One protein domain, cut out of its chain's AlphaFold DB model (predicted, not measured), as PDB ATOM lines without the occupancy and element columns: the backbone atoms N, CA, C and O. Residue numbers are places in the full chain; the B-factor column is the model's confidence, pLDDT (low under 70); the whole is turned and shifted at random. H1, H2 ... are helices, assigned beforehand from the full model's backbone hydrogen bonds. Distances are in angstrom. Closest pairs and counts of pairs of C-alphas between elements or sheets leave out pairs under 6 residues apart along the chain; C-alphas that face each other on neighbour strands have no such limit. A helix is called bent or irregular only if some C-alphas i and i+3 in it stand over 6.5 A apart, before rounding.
ATOM      1  N   LEU A   3     -22.290 -46.664 -27.606       39.66
ATOM      2  CA  LEU A   3     -22.874 -45.353 -27.915       39.66
ATOM      3  C   LEU A   3     -23.094 -44.477 -26.665       39.66
ATOM      4  O   LEU A   3     -22.979 -43.255 -26.742       39.66
ATOM      5  N   ASN A   4     -23.328 -45.083 -25.495       46.19
ATOM      6  CA  ASN A   4     -23.532 -44.340 -24.247       46.19
ATOM      7  C   ASN A   4     -22.227 -43.748 -23.685       46.19
ATOM      8  O   ASN A   4     -22.220 -42.611 -23.215       46.19
ATOM      9  N   ARG A   5     -21.102 -44.474 -23.778       46.28
ATOM     10  CA  ARG A   5     -19.789 -43.991 -23.305       46.28
ATOM     11  C   ARG A   5     -19.277 -42.836 -24.160       46.28
ATOM     12  O   ARG A   5     -18.843 -41.819 -23.628       46.28
ATOM     13  N   LEU A   6     -19.396 -42.960 -25.484       45.38
ATOM     14  CA  LEU A   6     -19.015 -41.911 -26.435       45.38
ATOM     15  C   LEU A   6     -19.760 -40.595 -26.175       45.38
ATOM     16  O   LEU A   6     -19.125 -39.536 -26.155       45.38
ATOM     17  N   THR A   7     -21.060 -40.696 -25.892       53.50
ATOM     18  CA  THR A   7     -21.937 -39.563 -25.566       53.50
ATOM     19  C   THR A   7     -21.600 -38.944 -24.205       53.50
ATOM     20  O   THR A   7     -21.528 -37.723 -24.104       53.50
ATOM     21  N   SER A   8     -21.300 -39.758 -23.184       57.44
ATOM     22  CA  SER A   8     -20.928 -39.279 -21.841       57.44
ATOM     23  C   SER A   8     -19.608 -38.493 -21.833       57.44
ATOM     24  O   SER A   8     -19.552 -37.365 -21.347       57.44
ATOM     25  N   THR A   9     -18.557 -39.011 -22.479       56.69
ATOM     26  CA  THR A   9     -17.280 -38.287 -22.600       56.69
ATOM     27  C   THR A   9     -17.440 -36.987 -23.398       56.69
ATOM     28  O   THR A   9     -16.858 -35.968 -23.043       56.69
ATOM     29  N   ALA A  10     -18.236 -36.993 -24.476       59.94
ATOM     30  CA  ALA A  10     -18.493 -35.790 -25.271       59.94
ATOM     31  C   ALA A  10     -19.286 -34.738 -24.478       59.94
ATOM     32  O   ALA A  10     -18.987 -33.546 -24.574       59.94
ATOM     33  N   ALA A  11     -20.250 -35.169 -23.661       61.62
ATOM     34  CA  ALA A  11     -21.003 -34.299 -22.766       61.62
ATOM     35  C   ALA A  11     -20.095 -33.668 -21.705       61.62
ATOM     36  O   ALA A  11     -20.197 -32.469 -21.455       61.62
ATOM     37  N   LEU A  12     -19.157 -34.434 -21.143       60.28
ATOM     38  CA  LEU A  12     -18.234 -33.918 -20.138       60.28
ATOM     39  C   LEU A  12     -17.152 -33.006 -20.736       60.28
ATOM     40  O   LEU A  12     -16.889 -31.945 -20.184       60.28
ATOM     41  N   ILE A  13     -16.585 -33.341 -21.903       63.50
ATOM     42  CA  ILE A  13     -15.703 -32.427 -22.657       63.50
ATOM     43  C   ILE A  13     -16.451 -31.126 -22.960       63.50
ATOM     44  O   ILE A  13     -15.896 -30.043 -22.801       63.50
ATOM     45  N   SER A  14     -17.729 -31.216 -23.333       65.88
ATOM     46  CA  SER A  14     -18.580 -30.043 -23.546       65.88
ATOM     47  C   SER A  14     -18.853 -29.274 -22.252       65.88
ATOM     48  O   SER A  14     -18.958 -28.051 -22.296       65.88
ATOM     49  N   ALA A  15     -18.948 -29.950 -21.105       65.44
ATOM     50  CA  ALA A  15     -19.108 -29.324 -19.797       65.44
ATOM     51  C   ALA A  15     -17.830 -28.594 -19.358       65.44
ATOM     52  O   ALA A  15     -17.915 -27.435 -18.963       65.44
ATOM     53  N   ILE A  16     -16.655 -29.214 -19.518       65.38
ATOM     54  CA  ILE A  16     -15.347 -28.585 -19.276       65.38
ATOM     55  C   ILE A  16     -15.178 -27.389 -20.211       65.38
ATOM     56  O   ILE A  16     -14.864 -26.295 -19.761       65.38
ATOM     57  N   ARG A  17     -15.462 -27.564 -21.507       66.44
ATOM     58  CA  ARG A  17     -15.417 -26.480 -22.492       66.44
ATOM     59  C   ARG A  17     -16.365 -25.345 -22.116       66.44
ATOM     60  O   ARG A  17     -15.970 -24.193 -22.196       66.44
ATOM     61  N   ARG A  18     -17.585 -25.646 -21.660       66.94
ATOM     62  CA  ARG A  18     -18.547 -24.641 -21.182       66.94
ATOM     63  C   ARG A  18     -18.038 -23.905 -19.943       66.94
ATOM     64  O   ARG A  18     -18.202 -22.692 -19.895       66.94
ATOM     65  N   ASP A  19     -17.437 -24.596 -18.977       63.78
ATOM     66  CA  ASP A  19     -16.882 -23.972 -17.767       63.78
ATOM     67  C   ASP A  19     -15.714 -23.041 -18.118       63.78
ATOM     68  O   ASP A  19     -15.714 -21.864 -17.756       63.78
ATOM     69  N   VAL A  20     -14.805 -23.535 -18.963       63.97
ATOM     70  CA  VAL A  20     -13.702 -22.775 -19.554       63.97
ATOM     71  C   VAL A  20     -14.226 -21.549 -20.304       63.97
ATOM     72  O   VAL A  20     -13.850 -20.432 -19.976       63.97
ATOM     73  N   THR A  21     -15.143 -21.704 -21.264       63.09
ATOM     74  CA  THR A  21     -15.703 -20.581 -22.036       63.09
ATOM     75  C   THR A  21     -16.476 -19.600 -21.151       63.09
ATOM     76  O   THR A  21     -16.427 -18.399 -21.398       63.09
ATOM     77  N   SER A  22     -17.171 -20.069 -20.113       61.81
ATOM     78  CA  SER A  22     -17.885 -19.211 -19.158       61.81
ATOM     79  C   SER A  22     -16.913 -18.350 -18.344       61.81
ATOM     80  O   SER A  22     -17.097 -17.136 -18.237       61.81
ATOM     81  N   ARG A  23     -15.829 -18.949 -17.835       59.31
ATOM     82  CA  ARG A  23     -14.787 -18.250 -17.066       59.31
ATOM     83  C   ARG A  23     -13.938 -17.338 -17.946       59.31
ATOM     84  O   ARG A  23     -13.792 -16.163 -17.628       59.31
ATOM     85  N   THR A  24     -13.457 -17.815 -19.093       56.44
ATOM     86  CA  THR A  24     -12.727 -16.984 -20.064       56.44
ATOM     87  C   THR A  24     -13.627 -15.903 -20.657       56.44
ATOM     88  O   THR A  24     -13.150 -14.818 -20.948       56.44
ATOM     89  N   GLY A  25     -14.937 -16.131 -20.779       54.41
ATOM     90  CA  GLY A  25     -15.911 -15.107 -21.156       54.41
ATOM     91  C   GLY A  25     -16.043 -13.997 -20.110       54.41
ATOM     92  O   GLY A  25     -16.191 -12.835 -20.483       54.41
ATOM     93  N   MET A  26     -15.925 -14.315 -18.815       48.59
ATOM     94  CA  MET A  26     -15.825 -13.315 -17.743       48.59
ATOM     95  C   MET A  26     -14.473 -12.590 -17.750       48.59
ATOM     96  O   MET A  26     -14.462 -11.364 -17.663       48.59
ATOM     97  N   VAL A  27     -13.356 -13.303 -17.933       46.53
ATOM     98  CA  VAL A  27     -12.005 -12.709 -18.012       46.53
ATOM     99  C   VAL A  27     -11.859 -11.826 -19.259       46.53
ATOM    100  O   VAL A  27     -11.402 -10.696 -19.160       46.53
ATOM    101  N   ALA A  28     -12.361 -12.254 -20.419       46.34
ATOM    102  CA  ALA A  28     -12.374 -11.472 -21.657       46.34
ATOM    103  C   ALA A  28     -13.350 -10.285 -21.606       46.34
ATOM    104  O   ALA A  28     -13.150  -9.296 -22.308       46.34
ATOM    105  N   LYS A  29     -14.414 -10.349 -20.792       42.66
ATOM    106  CA  LYS A  29     -15.316  -9.208 -20.560       42.66
ATOM    107  C   LYS A  29     -14.720  -8.203 -19.566       42.66
ATOM    108  O   LYS A  29     -14.968  -7.016 -19.732       42.66
ATOM    109  N   ALA A  30     -13.906  -8.657 -18.609       43.12
ATOM    110  CA  ALA A  30     -13.115  -7.798 -17.723       43.12
ATOM    111  C   ALA A  30     -11.908  -7.162 -18.445       43.12
ATOM    112  O   ALA A  30     -11.644  -5.977 -18.265       43.12
ATOM    113  N   ALA A  48     -11.224 -32.437 -35.406       69.50
ATOM    114  CA  ALA A  48     -10.399 -31.954 -34.309       69.50
ATOM    115  C   ALA A  48     -10.885 -32.432 -32.931       69.50
ATOM    116  O   ALA A  48     -10.082 -32.530 -32.002       69.50
ATOM    117  N   MET A  49     -12.171 -32.781 -32.806       71.56
ATOM    118  CA  MET A  49     -12.704 -33.439 -31.610       71.56
ATOM    119  C   MET A  49     -12.247 -34.889 -31.491       71.56
ATOM    120  O   MET A  49     -11.951 -35.337 -30.386       71.56
ATOM    121  N   ALA A  50     -12.129 -35.612 -32.607       75.38
ATOM    122  CA  ALA A  50     -11.590 -36.971 -32.598       75.38
ATOM    123  C   ALA A  50     -10.124 -36.996 -32.128       75.38
ATOM    124  O   ALA A  50      -9.747 -37.861 -31.336       75.38
ATOM    125  N   VAL A  51      -9.322 -36.007 -32.543       80.19
ATOM    126  CA  VAL A  51      -7.927 -35.845 -32.094       80.19
ATOM    127  C   VAL A  51      -7.850 -35.551 -30.597       80.19
ATOM    128  O   VAL A  51      -7.118 -36.241 -29.890       80.19
ATOM    129  N   LEU A  52      -8.648 -34.597 -30.092       81.38
ATOM    130  CA  LEU A  52      -8.691 -34.315 -28.653       81.38
ATOM    131  C   LEU A  52      -9.096 -35.562 -27.867       81.38
ATOM    132  O   LEU A  52      -8.452 -35.915 -26.886       81.38
ATOM    133  N   ARG A  53     -10.138 -36.266 -28.317       80.88
ATOM    134  CA  ARG A  53     -10.616 -37.477 -27.649       80.88
ATOM    135  C   ARG A  53      -9.531 -38.547 -27.575       80.88
ATOM    136  O   ARG A  53      -9.373 -39.164 -26.527       80.88
ATOM    137  N   ARG A  54      -8.778 -38.752 -28.658       84.44
ATOM    138  CA  ARG A  54      -7.658 -39.696 -28.679       84.44
ATOM    139  C   ARG A  54      -6.562 -39.293 -27.691       84.44
ATOM    140  O   ARG A  54      -6.122 -40.138 -26.925       84.44
ATOM    141  N   GLN A  55      -6.182 -38.018 -27.665       85.50
ATOM    142  CA  GLN A  55      -5.176 -37.507 -26.733       85.50
ATOM    143  C   GLN A  55      -5.611 -37.677 -25.268       85.50
ATOM    144  O   GLN A  55      -4.815 -38.074 -24.423       85.50
ATOM    145  N   LEU A  56      -6.886 -37.423 -24.962       87.12
ATOM    146  CA  LEU A  56      -7.438 -37.644 -23.622       87.12
ATOM    147  C   LEU A  56      -7.502 -39.134 -23.262       87.12
ATOM    148  O   LEU A  56      -7.250 -39.489 -22.117       87.12
ATOM    149  N   ALA A  57      -7.805 -40.013 -24.221       86.75
ATOM    150  CA  ALA A  57      -7.783 -41.457 -24.002       86.75
ATOM    151  C   ALA A  57      -6.366 -41.980 -23.724       86.75
ATOM    152  O   ALA A  57      -6.183 -42.802 -22.834       86.75
ATOM    153  N   GLU A  58      -5.357 -41.478 -24.438       88.69
ATOM    154  CA  GLU A  58      -3.951 -41.805 -24.171       88.69
ATOM    155  C   GLU A  58      -3.541 -41.350 -22.763       88.69
ATOM    156  O   GLU A  58      -3.016 -42.157 -22.001       88.69
ATOM    157  N   LEU A  59      -3.906 -40.124 -22.364       87.12
ATOM    158  CA  LEU A  59      -3.694 -39.646 -20.996       87.12
ATOM    159  C   LEU A  59      -4.433 -40.490 -19.948       87.12
ATOM    160  O   LEU A  59      -3.901 -40.678 -18.866       87.12
ATOM    161  N   ALA A  60      -5.641 -40.985 -20.236       87.19
ATOM    162  CA  ALA A  60      -6.425 -41.788 -19.293       87.19
ATOM    163  C   ALA A  60      -5.825 -43.177 -19.040       87.19
ATOM    164  O   ALA A  60      -5.916 -43.690 -17.926       87.19
ATOM    165  N   ARG A  61      -5.225 -43.807 -20.057       87.38
ATOM    166  CA  ARG A  61      -4.657 -45.165 -19.948       87.38
ATOM    167  C   ARG A  61      -3.480 -45.257 -18.987       87.38
ATOM    168  O   ARG A  61      -3.246 -46.319 -18.426       87.38
ATOM    169  N   GLU A  62      -2.757 -44.162 -18.802       86.62
ATOM    170  CA  GLU A  62      -1.592 -44.097 -17.914       86.62
ATOM    171  C   GLU A  62      -1.972 -43.830 -16.448       86.62
ATOM    172  O   GLU A  62      -1.098 -43.756 -15.585       86.62
ATOM    173  N   VAL A  63      -3.264 -43.660 -16.151       89.12
ATOM    174  CA  VAL A  63      -3.740 -43.252 -14.827       89.12
ATOM    175  C   VAL A  63      -4.232 -44.457 -14.046       89.12
ATOM    176  O   VAL A  63      -5.193 -45.120 -14.439       89.12
ATOM    177  N   ASP A  64      -3.610 -44.681 -12.891       88.06
ATOM    178  CA  ASP A  64      -4.160 -45.559 -11.867       88.06
ATOM    179  C   ASP A  64      -5.355 -44.869 -11.195       88.06
ATOM    180  O   ASP A  64      -5.207 -43.909 -10.439       88.06
ATOM    181  N   VAL A  65      -6.561 -45.354 -11.494       86.25
ATOM    182  CA  VAL A  65      -7.810 -44.838 -10.917       86.25
ATOM    183  C   VAL A  65      -7.971 -45.180  -9.432       86.25
ATOM    184  O   VAL A  65      -8.819 -44.586  -8.768       86.25
ATOM    185  N   GLY A  66      -7.174 -46.118  -8.907       86.19
ATOM    186  CA  GLY A  66      -7.124 -46.463  -7.487       86.19
ATOM    187  C   GLY A  66      -6.246 -45.527  -6.654       86.19
ATOM    188  O   GLY A  66      -6.361 -45.540  -5.428       86.19
ATOM    189  N   ASP A  67      -5.410 -44.698  -7.290       87.75
ATOM    190  CA  ASP A  67      -4.556 -43.719  -6.615       87.75
ATOM    191  C   ASP A  67      -5.155 -42.297  -6.703       87.75
ATOM    192  O   ASP A  67      -5.124 -41.657  -7.762       87.75
ATOM    193  N   PRO A  68      -5.639 -41.724  -5.580       83.12
ATOM    194  CA  PRO A  68      -6.171 -40.363  -5.545       83.12
ATOM    195  C   PRO A  68      -5.171 -39.293  -6.004       83.12
ATOM    196  O   PRO A  68      -5.571 -38.227  -6.481       83.12
ATOM    197  N   VAL A  69      -3.864 -39.527  -5.842       86.88
ATOM    198  CA  VAL A  69      -2.824 -38.601  -6.307       86.88
ATOM    199  C   VAL A  69      -2.712 -38.662  -7.829       86.88
ATOM    200  O   VAL A  69      -2.721 -37.607  -8.469       86.88
ATOM    201  N   ALA A  70      -2.670 -39.862  -8.414       87.50
ATOM    202  CA  ALA A  70      -2.667 -40.052  -9.863       87.50
ATOM    203  C   ALA A  70      -3.907 -39.434 -10.528       87.50
ATOM    204  O   ALA A  70      -3.772 -38.711 -11.517       87.50
ATOM    205  N   VAL A  71      -5.094 -39.622  -9.940       87.00
ATOM    206  CA  VAL A  71      -6.353 -39.024 -10.416       87.00
ATOM    207  C   VAL A  71      -6.285 -37.492 -10.413       87.00
ATOM    208  O   VAL A  71      -6.614 -36.854 -11.417       87.00
ATOM    209  N   ARG A  72      -5.789 -36.870  -9.334       84.38
ATOM    210  CA  ARG A  72      -5.620 -35.405  -9.280       84.38
ATOM    211  C   ARG A  72      -4.629 -34.892 -10.323       84.38
ATOM    212  O   ARG A  72      -4.913 -33.907 -10.999       84.38
ATOM    213  N   GLN A  73      -3.494 -35.566 -10.501       87.75
ATOM    214  CA  GLN A  73      -2.519 -35.181 -11.527       87.75
ATOM    215  C   GLN A  73      -3.083 -35.340 -12.946       87.75
ATOM    216  O   GLN A  73      -2.827 -34.507 -13.819       87.75
ATOM    217  N   ALA A  74      -3.863 -36.396 -13.186       89.12
ATOM    218  CA  ALA A  74      -4.554 -36.608 -14.450       89.12
ATOM    219  C   ALA A  74      -5.526 -35.466 -14.749       89.12
ATOM    220  O   ALA A  74      -5.543 -34.962 -15.870       89.12
ATOM    221  N   ARG A  75      -6.261 -34.989 -13.740       86.38
ATOM    222  CA  ARG A  75      -7.183 -33.852 -13.864       86.38
ATOM    223  C   ARG A  75      -6.481 -32.598 -14.384       86.38
ATOM    224  O   ARG A  75      -6.911 -32.038 -15.391       86.38
ATOM    225  N   THR A  76      -5.353 -32.222 -13.785       88.06
ATOM    226  CA  THR A  76      -4.521 -31.099 -14.251       88.06
ATOM    227  C   THR A  76      -4.061 -31.286 -15.702       88.06
ATOM    228  O   THR A  76      -4.145 -30.364 -16.517       88.06
ATOM    229  N   ARG A  77      -3.609 -32.495 -16.072       89.19
ATOM    230  CA  ARG A  77      -3.173 -32.805 -17.448       89.19
ATOM    231  C   ARG A  77      -4.326 -32.717 -18.453       89.19
ATOM    232  O   ARG A  77      -4.128 -32.202 -19.553       89.19
ATOM    233  N   PHE A  78      -5.521 -33.161 -18.067       87.62
ATOM    234  CA  PHE A  78      -6.741 -33.089 -18.872       87.62
ATOM    235  C   PHE A  78      -7.163 -31.647 -19.138       87.62
ATOM    236  O   PHE A  78      -7.354 -31.273 -20.294       87.62
ATOM    237  N   ILE A  79      -7.255 -30.826 -18.089       85.06
ATOM    238  CA  ILE A  79      -7.607 -29.404 -18.205       85.06
ATOM    239  C   ILE A  79      -6.612 -28.706 -19.128       85.06
ATOM    240  O   ILE A  79      -7.010 -28.041 -20.084       85.06
ATOM    241  N   ARG A  80      -5.312 -28.940 -18.916       88.00
ATOM    242  CA  ARG A  80      -4.255 -28.407 -19.774       88.00
ATOM    243  C   ARG A  80      -4.431 -28.823 -21.234       88.00
ATOM    244  O   ARG A  80      -4.330 -27.973 -22.112       88.00
ATOM    245  N   ALA A  81      -4.684 -30.101 -21.512       86.69
ATOM    246  CA  ALA A  81      -4.884 -30.582 -22.878       86.69
ATOM    247  C   ALA A  81      -6.105 -29.926 -23.541       86.69
ATOM    248  O   ALA A  81      -6.014 -29.506 -24.690       86.69
ATOM    249  N   VAL A  82      -7.213 -29.769 -22.811       83.19
ATOM    250  CA  VAL A  82      -8.431 -29.118 -23.315       83.19
ATOM    251  C   VAL A  82      -8.222 -27.624 -23.552       83.19
ATOM    252  O   VAL A  82      -8.677 -27.127 -24.575       83.19
ATOM    253  N   LEU A  83      -7.517 -26.912 -22.669       80.44
ATOM    254  CA  LEU A  83      -7.228 -25.482 -22.834       80.44
ATOM    255  C   LEU A  83      -6.297 -25.213 -24.018       80.44
ATOM    256  O   LEU A  83      -6.551 -24.319 -24.818       80.44
ATOM    257  N   LEU A  84      -5.228 -25.998 -24.148       83.38
ATOM    258  CA  LEU A  84      -4.256 -25.854 -25.237       83.38
ATOM    259  C   LEU A  84      -4.769 -26.372 -26.565       83.38
ATOM    260  O   LEU A  84      -4.316 -25.935 -27.621       83.38
ATOM    261  N   TRP A  85      -5.708 -27.314 -26.507       83.56
ATOM    262  CA  TRP A  85      -6.619 -27.502 -27.602       83.56
ATOM    263  C   TRP A  85      -7.359 -26.172 -27.767       83.56
ATOM    264  O   TRP A  85      -6.872 -25.368 -28.549       83.56
ATOM    265  N   GLU A  86      -8.411 -25.846 -27.012       75.88
ATOM    266  CA  GLU A  86      -9.334 -24.713 -27.255       75.88
ATOM    267  C   GLU A  86      -8.674 -23.402 -27.731       75.88
ATOM    268  O   GLU A  86      -9.112 -22.854 -28.739       75.88
ATOM    269  N   PHE A  87      -7.590 -22.959 -27.097       76.75
ATOM    270  CA  PHE A  87      -6.953 -21.662 -27.360       76.75
ATOM    271  C   PHE A  87      -5.602 -21.734 -28.081       76.75
ATOM    272  O   PHE A  87      -5.038 -20.692 -28.396       76.75
ATOM    273  N   GLY A  88      -5.093 -22.935 -28.362       77.44
ATOM    274  CA  GLY A  88      -3.793 -23.125 -29.005       77.44
ATOM    275  C   GLY A  88      -2.610 -23.208 -28.027       77.44
ATOM    276  O   GLY A  88      -2.748 -22.950 -26.825       77.44
ATOM    277  N   PRO A  89      -1.431 -23.635 -28.518       79.38
ATOM    278  CA  PRO A  89      -0.226 -23.786 -27.704       79.38
ATOM    279  C   PRO A  89       0.316 -22.461 -27.146       79.38
ATOM    280  O   PRO A  89       0.929 -22.481 -26.076       79.38
ATOM    281  N   GLU A  90       0.056 -21.337 -27.817       77.75
ATOM    282  CA  GLU A  90       0.497 -19.986 -27.446       77.75
ATOM    283  C   GLU A  90      -0.110 -19.532 -26.113       77.75
ATOM    284  O   GLU A  90       0.491 -18.734 -25.396       77.75
ATOM    285  N   LEU A  91      -1.253 -20.105 -25.709       78.12
ATOM    286  CA  LEU A  91      -1.891 -19.803 -24.426       78.12
ATOM    287  C   LEU A  91      -0.932 -20.001 -23.237       78.12
ATOM    288  O   LEU A  91      -1.058 -19.294 -22.243       78.12
ATOM    289  N   ARG A  92       0.052 -20.909 -23.325       80.31
ATOM    290  CA  ARG A  92       1.035 -21.126 -22.241       80.31
ATOM    291  C   ARG A  92       1.922 -19.918 -21.966       80.31
ATOM    292  O   ARG A  92       2.469 -19.818 -20.873       80.31
ATOM    293  N   GLU A  93       2.115 -19.067 -22.966       82.06
ATOM    294  CA  GLU A  93       2.961 -17.879 -22.880       82.06
ATOM    295  C   GLU A  93       2.180 -16.674 -22.340       82.06
ATOM    296  O   GLU A  93       2.774 -15.678 -21.930       82.06
ATOM    297  N   HIS A  94       0.847 -16.772 -22.276       76.69
ATOM    298  CA  HIS A  94       0.009 -15.714 -21.737       76.69
ATOM    299  C   HIS A  94       0.055 -15.672 -20.198       76.69
ATOM    300  O   HIS A  94      -0.062 -16.714 -19.547       76.69
ATOM    301  N   PRO A  95       0.102 -14.468 -19.591       77.38
ATOM    302  CA  PRO A  95       0.010 -14.290 -18.138       77.38
ATOM    303  C   PRO A  95      -1.242 -14.932 -17.518       77.38
ATOM    304  O   PRO A  95      -1.204 -15.420 -16.391       77.38
ATOM    305  N   GLU A  96      -2.330 -14.984 -18.289       74.31
ATOM    306  CA  GLU A  96      -3.625 -15.561 -17.909       74.31
ATOM    307  C   GLU A  96      -3.619 -17.097 -17.822       74.31
ATOM    308  O   GLU A  96      -4.562 -17.684 -17.296       74.31
ATOM    309  N   TRP A  97      -2.563 -17.774 -18.293       81.75
ATOM    310  CA  TRP A  97      -2.468 -19.238 -18.261       81.75
ATOM    311  C   TRP A  97      -2.679 -19.812 -16.859       81.75
ATOM    312  O   TRP A  97      -3.474 -20.734 -16.666       81.75
ATOM    313  N   ARG A  98      -1.953 -19.264 -15.879       80.00
ATOM    314  CA  ARG A  98      -2.000 -19.728 -14.489       80.00
ATOM    315  C   ARG A  98      -3.363 -19.457 -13.841       80.00
ATOM    316  O   ARG A  98      -3.961 -20.432 -13.393       80.00
ATOM    317  N   PRO A  99      -3.903 -18.221 -13.867       78.06
ATOM    318  CA  PRO A  99      -5.247 -17.938 -13.359       78.06
ATOM    319  C   PRO A  99      -6.349 -18.797 -13.992       78.06
ATOM    320  O   PRO A  99      -7.260 -19.245 -13.299       78.06
ATOM    321  N   LEU A 100      -6.273 -19.064 -15.303       76.69
ATOM    322  CA  LEU A 100      -7.248 -19.913 -15.995       76.69
ATOM    323  C   LEU A 100      -7.164 -21.375 -15.544       76.69
ATOM    324  O   LEU A 100      -8.197 -21.985 -15.273       76.69
ATOM    325  N   MET A 101      -5.954 -21.933 -15.451       83.25
ATOM    326  CA  MET A 101      -5.733 -23.290 -14.941       83.25
ATOM    327  C   MET A 101      -6.240 -23.437 -13.502       83.25
ATOM    328  O   MET A 101      -7.044 -24.327 -13.233       83.25
ATOM    329  N   GLU A 102      -5.810 -22.542 -12.606       81.88
ATOM    330  CA  GLU A 102      -6.188 -22.539 -11.186       81.88
ATOM    331  C   GLU A 102      -7.711 -22.411 -11.035       81.88
ATOM    332  O   GLU A 102      -8.340 -23.214 -10.349       81.88
ATOM    333  N   GLY A 103      -8.344 -21.497 -11.777       78.12
ATOM    334  CA  GLY A 103      -9.791 -21.311 -11.730       78.12
ATOM    335  C   GLY A 103     -10.587 -22.541 -12.184       78.12
ATOM    336  O   GLY A 103     -11.599 -22.873 -11.566       78.12
ATOM    337  N   VAL A 104     -10.166 -23.227 -13.250       77.88
ATOM    338  CA  VAL A 104     -10.853 -24.445 -13.723       77.88
ATOM    339  C   VAL A 104     -10.634 -25.610 -12.753       77.88
ATOM    340  O   VAL A 104     -11.564 -26.374 -12.491       77.88
ATOM    341  N   GLU A 105      -9.436 -25.733 -12.178       81.69
ATOM    342  CA  GLU A 105      -9.157 -26.727 -11.140       81.69
ATOM    343  C   GLU A 105     -10.008 -26.504  -9.888       81.69
ATOM    344  O   GLU A 105     -10.604 -27.457  -9.385       81.69
ATOM    345  N   GLU A 106     -10.133 -25.258  -9.430       80.12
ATOM    346  CA  GLU A 106     -11.008 -24.888  -8.318       80.12
ATOM    347  C   GLU A 106     -12.482 -25.145  -8.635       80.12
ATOM    348  O   GLU A 106     -13.208 -25.634  -7.777       80.12
ATOM    349  N   ALA A 107     -12.940 -24.877  -9.864       76.25
ATOM    350  CA  ALA A 107     -14.314 -25.161 -10.288       76.25
ATOM    351  C   ALA A 107     -14.662 -26.646 -10.143       76.25
ATOM    352  O   ALA A 107     -15.747 -27.011  -9.685       76.25
ATOM    353  N   LEU A 108     -13.730 -27.498 -10.568       72.81
ATOM    354  CA  LEU A 108     -13.877 -28.944 -10.523       72.81
ATOM    355  C   LEU A 108     -13.742 -29.465  -9.089       72.81
ATOM    356  O   LEU A 108     -14.513 -30.333  -8.695       72.81
ATOM    357  N   ALA A 109     -12.833 -28.897  -8.292       73.38
ATOM    358  CA  ALA A 109     -12.679 -29.233  -6.878       73.38
ATOM    359  C   ALA A 109     -13.884 -28.787  -6.027       73.38
ATOM    360  O   ALA A 109     -14.293 -29.501  -5.115       73.38
ATOM    361  N   ALA A 110     -14.503 -27.647  -6.350       73.62
ATOM    362  CA  ALA A 110     -15.676 -27.117  -5.653       73.62
ATOM    363  C   ALA A 110     -16.928 -28.002  -5.803       73.62
ATOM    364  O   ALA A 110     -17.876 -27.856  -5.034       73.62
ATOM    365  N   ARG A 111     -16.934 -28.955  -6.748       69.44
ATOM    366  CA  ARG A 111     -17.971 -29.999  -6.850       69.44
ATOM    367  C   ARG A 111     -17.861 -31.075  -5.755       69.44
ATOM    368  O   ARG A 111     -18.746 -31.924  -5.664       69.44
ATOM    369  N   GLY A 112     -16.827 -31.029  -4.910       64.44
ATOM    370  CA  GLY A 112     -16.624 -31.950  -3.787       64.44
ATOM    371  C   GLY A 112     -16.281 -33.374  -4.233       64.44
ATOM    372  O   GLY A 112     -15.796 -33.579  -5.344       64.44
ATOM    373  N   GLU A 113     -16.577 -34.374  -3.392       62.75
ATOM    374  CA  GLU A 113     -16.363 -35.807  -3.694       62.75
ATOM    375  C   GLU A 113     -17.047 -36.263  -4.995       62.75
ATOM    376  O   GLU A 113     -16.573 -37.176  -5.679       62.75
ATOM    377  N   ASN A 114     -18.127 -35.583  -5.393       65.44
ATOM    378  CA  ASN A 114     -18.809 -35.836  -6.659       65.44
ATOM    379  C   ASN A 114     -17.937 -35.463  -7.866       65.44
ATOM    380  O   ASN A 114     -17.991 -36.152  -8.877       65.44
ATOM    381  N   GLY A 115     -17.103 -34.421  -7.765       66.25
ATOM    382  CA  GLY A 115     -16.208 -33.998  -8.846       66.25
ATOM    383  C   GLY A 115     -15.110 -35.021  -9.138       66.25
ATOM    384  O   GLY A 115     -14.843 -35.327 -10.301       66.25
ATOM    385  N   ASP A 116     -14.521 -35.607  -8.094       72.19
ATOM    386  CA  ASP A 116     -13.528 -36.673  -8.253       72.19
ATOM    387  C   ASP A 116     -14.190 -37.975  -8.729       72.19
ATOM    388  O   ASP A 116     -13.655 -38.644  -9.610       72.19
ATOM    389  N   THR A 117     -15.399 -38.291  -8.254       78.38
ATOM    390  CA  THR A 117     -16.170 -39.457  -8.722       78.38
ATOM    391  C   THR A 117     -16.557 -39.339 -10.202       78.38
ATOM    392  O   THR A 117     -16.376 -40.285 -10.971       78.38
ATOM    393  N   GLU A 118     -17.043 -38.171 -10.635       76.94
ATOM    394  CA  GLU A 118     -17.354 -37.872 -12.040       76.94
ATOM    395  C   GLU A 118     -16.098 -37.969 -12.920       76.94
ATOM    396  O   GLU A 118     -16.146 -38.509 -14.030       76.94
ATOM    397  N   PHE A 119     -14.956 -37.490 -12.421       80.31
ATOM    398  CA  PHE A 119     -13.691 -37.542 -13.147       80.31
ATOM    399  C   PHE A 119     -13.097 -38.959 -13.213       80.31
ATOM    400  O   PHE A 119     -12.597 -39.369 -14.259       80.31
ATOM    401  N   VAL A 120     -13.210 -39.760 -12.154       84.88
ATOM    402  CA  VAL A 120     -12.836 -41.184 -12.185       84.88
ATOM    403  C   VAL A 120     -13.719 -41.947 -13.172       84.88
ATOM    404  O   VAL A 120     -13.206 -42.702 -14.000       84.88
ATOM    405  N   ALA A 121     -15.033 -41.701 -13.171       82.75
ATOM    406  CA  ALA A 121     -15.943 -42.292 -14.152       82.75
ATOM    407  C   ALA A 121     -15.569 -41.905 -15.597       82.75
ATOM    408  O   ALA A 121     -15.675 -42.732 -16.507       82.75
ATOM    409  N   LEU A 122     -15.078 -40.678 -15.816       79.75
ATOM    410  CA  LEU A 122     -14.533 -40.245 -17.104       79.75
ATOM    411  C   LEU A 122     -13.293 -41.051 -17.496       79.75
ATOM    412  O   LEU A 122     -13.255 -41.554 -18.621       79.75
ATOM    413  N   LEU A 123     -12.305 -41.173 -16.605       84.62
ATOM    414  CA  LEU A 123     -11.071 -41.923 -16.867       84.62
ATOM    415  C   LEU A 123     -11.390 -43.372 -17.260       84.62
ATOM    416  O   LEU A 123     -10.938 -43.836 -18.303       84.62
ATOM    417  N   VAL A 124     -12.281 -44.029 -16.515       84.75
ATOM    418  CA  VAL A 124     -12.751 -45.397 -16.804       84.75
ATOM    419  C   VAL A 124     -13.531 -45.492 -18.125       84.75
ATOM    420  O   VAL A 124     -13.571 -46.548 -18.756       84.75
ATOM    421  N   SER A 125     -14.182 -44.411 -18.569       79.31
ATOM    422  CA  SER A 125     -14.889 -44.377 -19.861       79.31
ATOM    423  C   SER A 125     -13.960 -44.218 -21.072       79.31
ATOM    424  O   SER A 125     -14.385 -44.496 -22.197       79.31
ATOM    425  N   LEU A 126     -12.742 -43.719 -20.839       79.62
ATOM    426  CA  LEU A 126     -11.723 -43.408 -21.843       79.62
ATOM    427  C   LEU A 126     -10.661 -44.509 -21.993       79.62
ATOM    428  O   LEU A 126     -10.001 -44.558 -23.034       79.62
ATOM    429  N   GLN A 127     -10.512 -45.348 -20.965       78.19
ATOM    430  CA  GLN A 127      -9.804 -46.630 -21.005       78.19
ATOM    431  C   GLN A 127     -10.630 -47.674 -21.767       78.19
ATOM    432  O   GLN A 127     -10.010 -48.370 -22.601       78.19
TER     433      GLN A 127
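AT A GLANCE: This is residues 3 to 30 and 48 to 127 of the 127 residues of an uncharacterized protein of Stenotrophomonas sp. 69-14 (UniProt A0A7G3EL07). One long helix, H1, crosses one side of a cluster of shorter helices built round H3. H2 folds back beside H3 as a helical hairpin, H5 and H6 cross H3 and meet each other at a corner, and the short H4 sits near the last residues of H3. The printed part has 108 residues with six named helices, H1 to H6 in chain order, and no named strand; the class is all helix, and the helix packing is mostly crossed. The whole is compact, with a radius of gyration of the C-alphas of 13.6 A and spans of 38 by 30 by 22 A.

IN THESE COORDINATES: H1, residues 3 to 30, is the longest helix at 40.1 A, from C-alpha 3 at (-22.874, -45.353, -27.915) to C-alpha 30 at (-13.115, -7.798, -17.723). H3, residues 68 to 86, measures 26.9 A, H2, residues 48 to 61, 20.3 A, and H6, residues 113 to 126, 20.2 A, ending at C-alpha 126 at (-11.723, -43.408, -21.843). H5, residues 97 to 109, measures 18.3 A and H4, residues 89 to 93, 8.3 A. H4 is neither bent nor irregular, but only just: C-alphas 89 and 92 are 6.2 A apart.

HOW THE PARTS SIT: H1 touches H6 with residues 5 to 12 alone, the closest C-alphas being those of Arg 5 and Ser 125 at 6.0 A, at a steep tilt of 54 degrees, opposite ways. With residues 16 to 20 alone it touches H3, closest at the C-alphas of Arg 17 and Val 82, 7.5 A, at a tilt of 68 degrees, only just steep, the same way. With residues 19 to 24 alone it touches H5, closest at the C-alphas of Val 20 and Val 104, 6.7 A. H3 is the hub, touching five helices. H2 and H3 form a hairpin at a shallow tilt of 15 degrees, opposite ways, closest at the C-alphas of Leu 56 and Phe 78, 6.6 A. H5 touches H3 at a steep tilt of 50 degrees, closest at the C-alphas of Thr 76 and Glu 105, 7.1 A. H4 touches H3 only at the corner, closest at the C-alphas of Leu 84 and Leu 91, 6.5 A. Every O i to N i+4 pair is within hydrogen-bond range in H1, H2, H3, H5 and H6; H4 has 0 of 1, but 2 of 2 O i to N i+3 pairs.

THE WHOLE: The farthest C-alphas, those of Ala 30 and Gly 66, are 40.4 A apart. Residues 31 to 47 are not printed; C-alphas 30 and 48 are 29.4 A apart across this cut. No link printed whole is long. Mean pLDDT of the printed part is 74.4; residues 3 to 30, 48 and 111 to 115 are under 70.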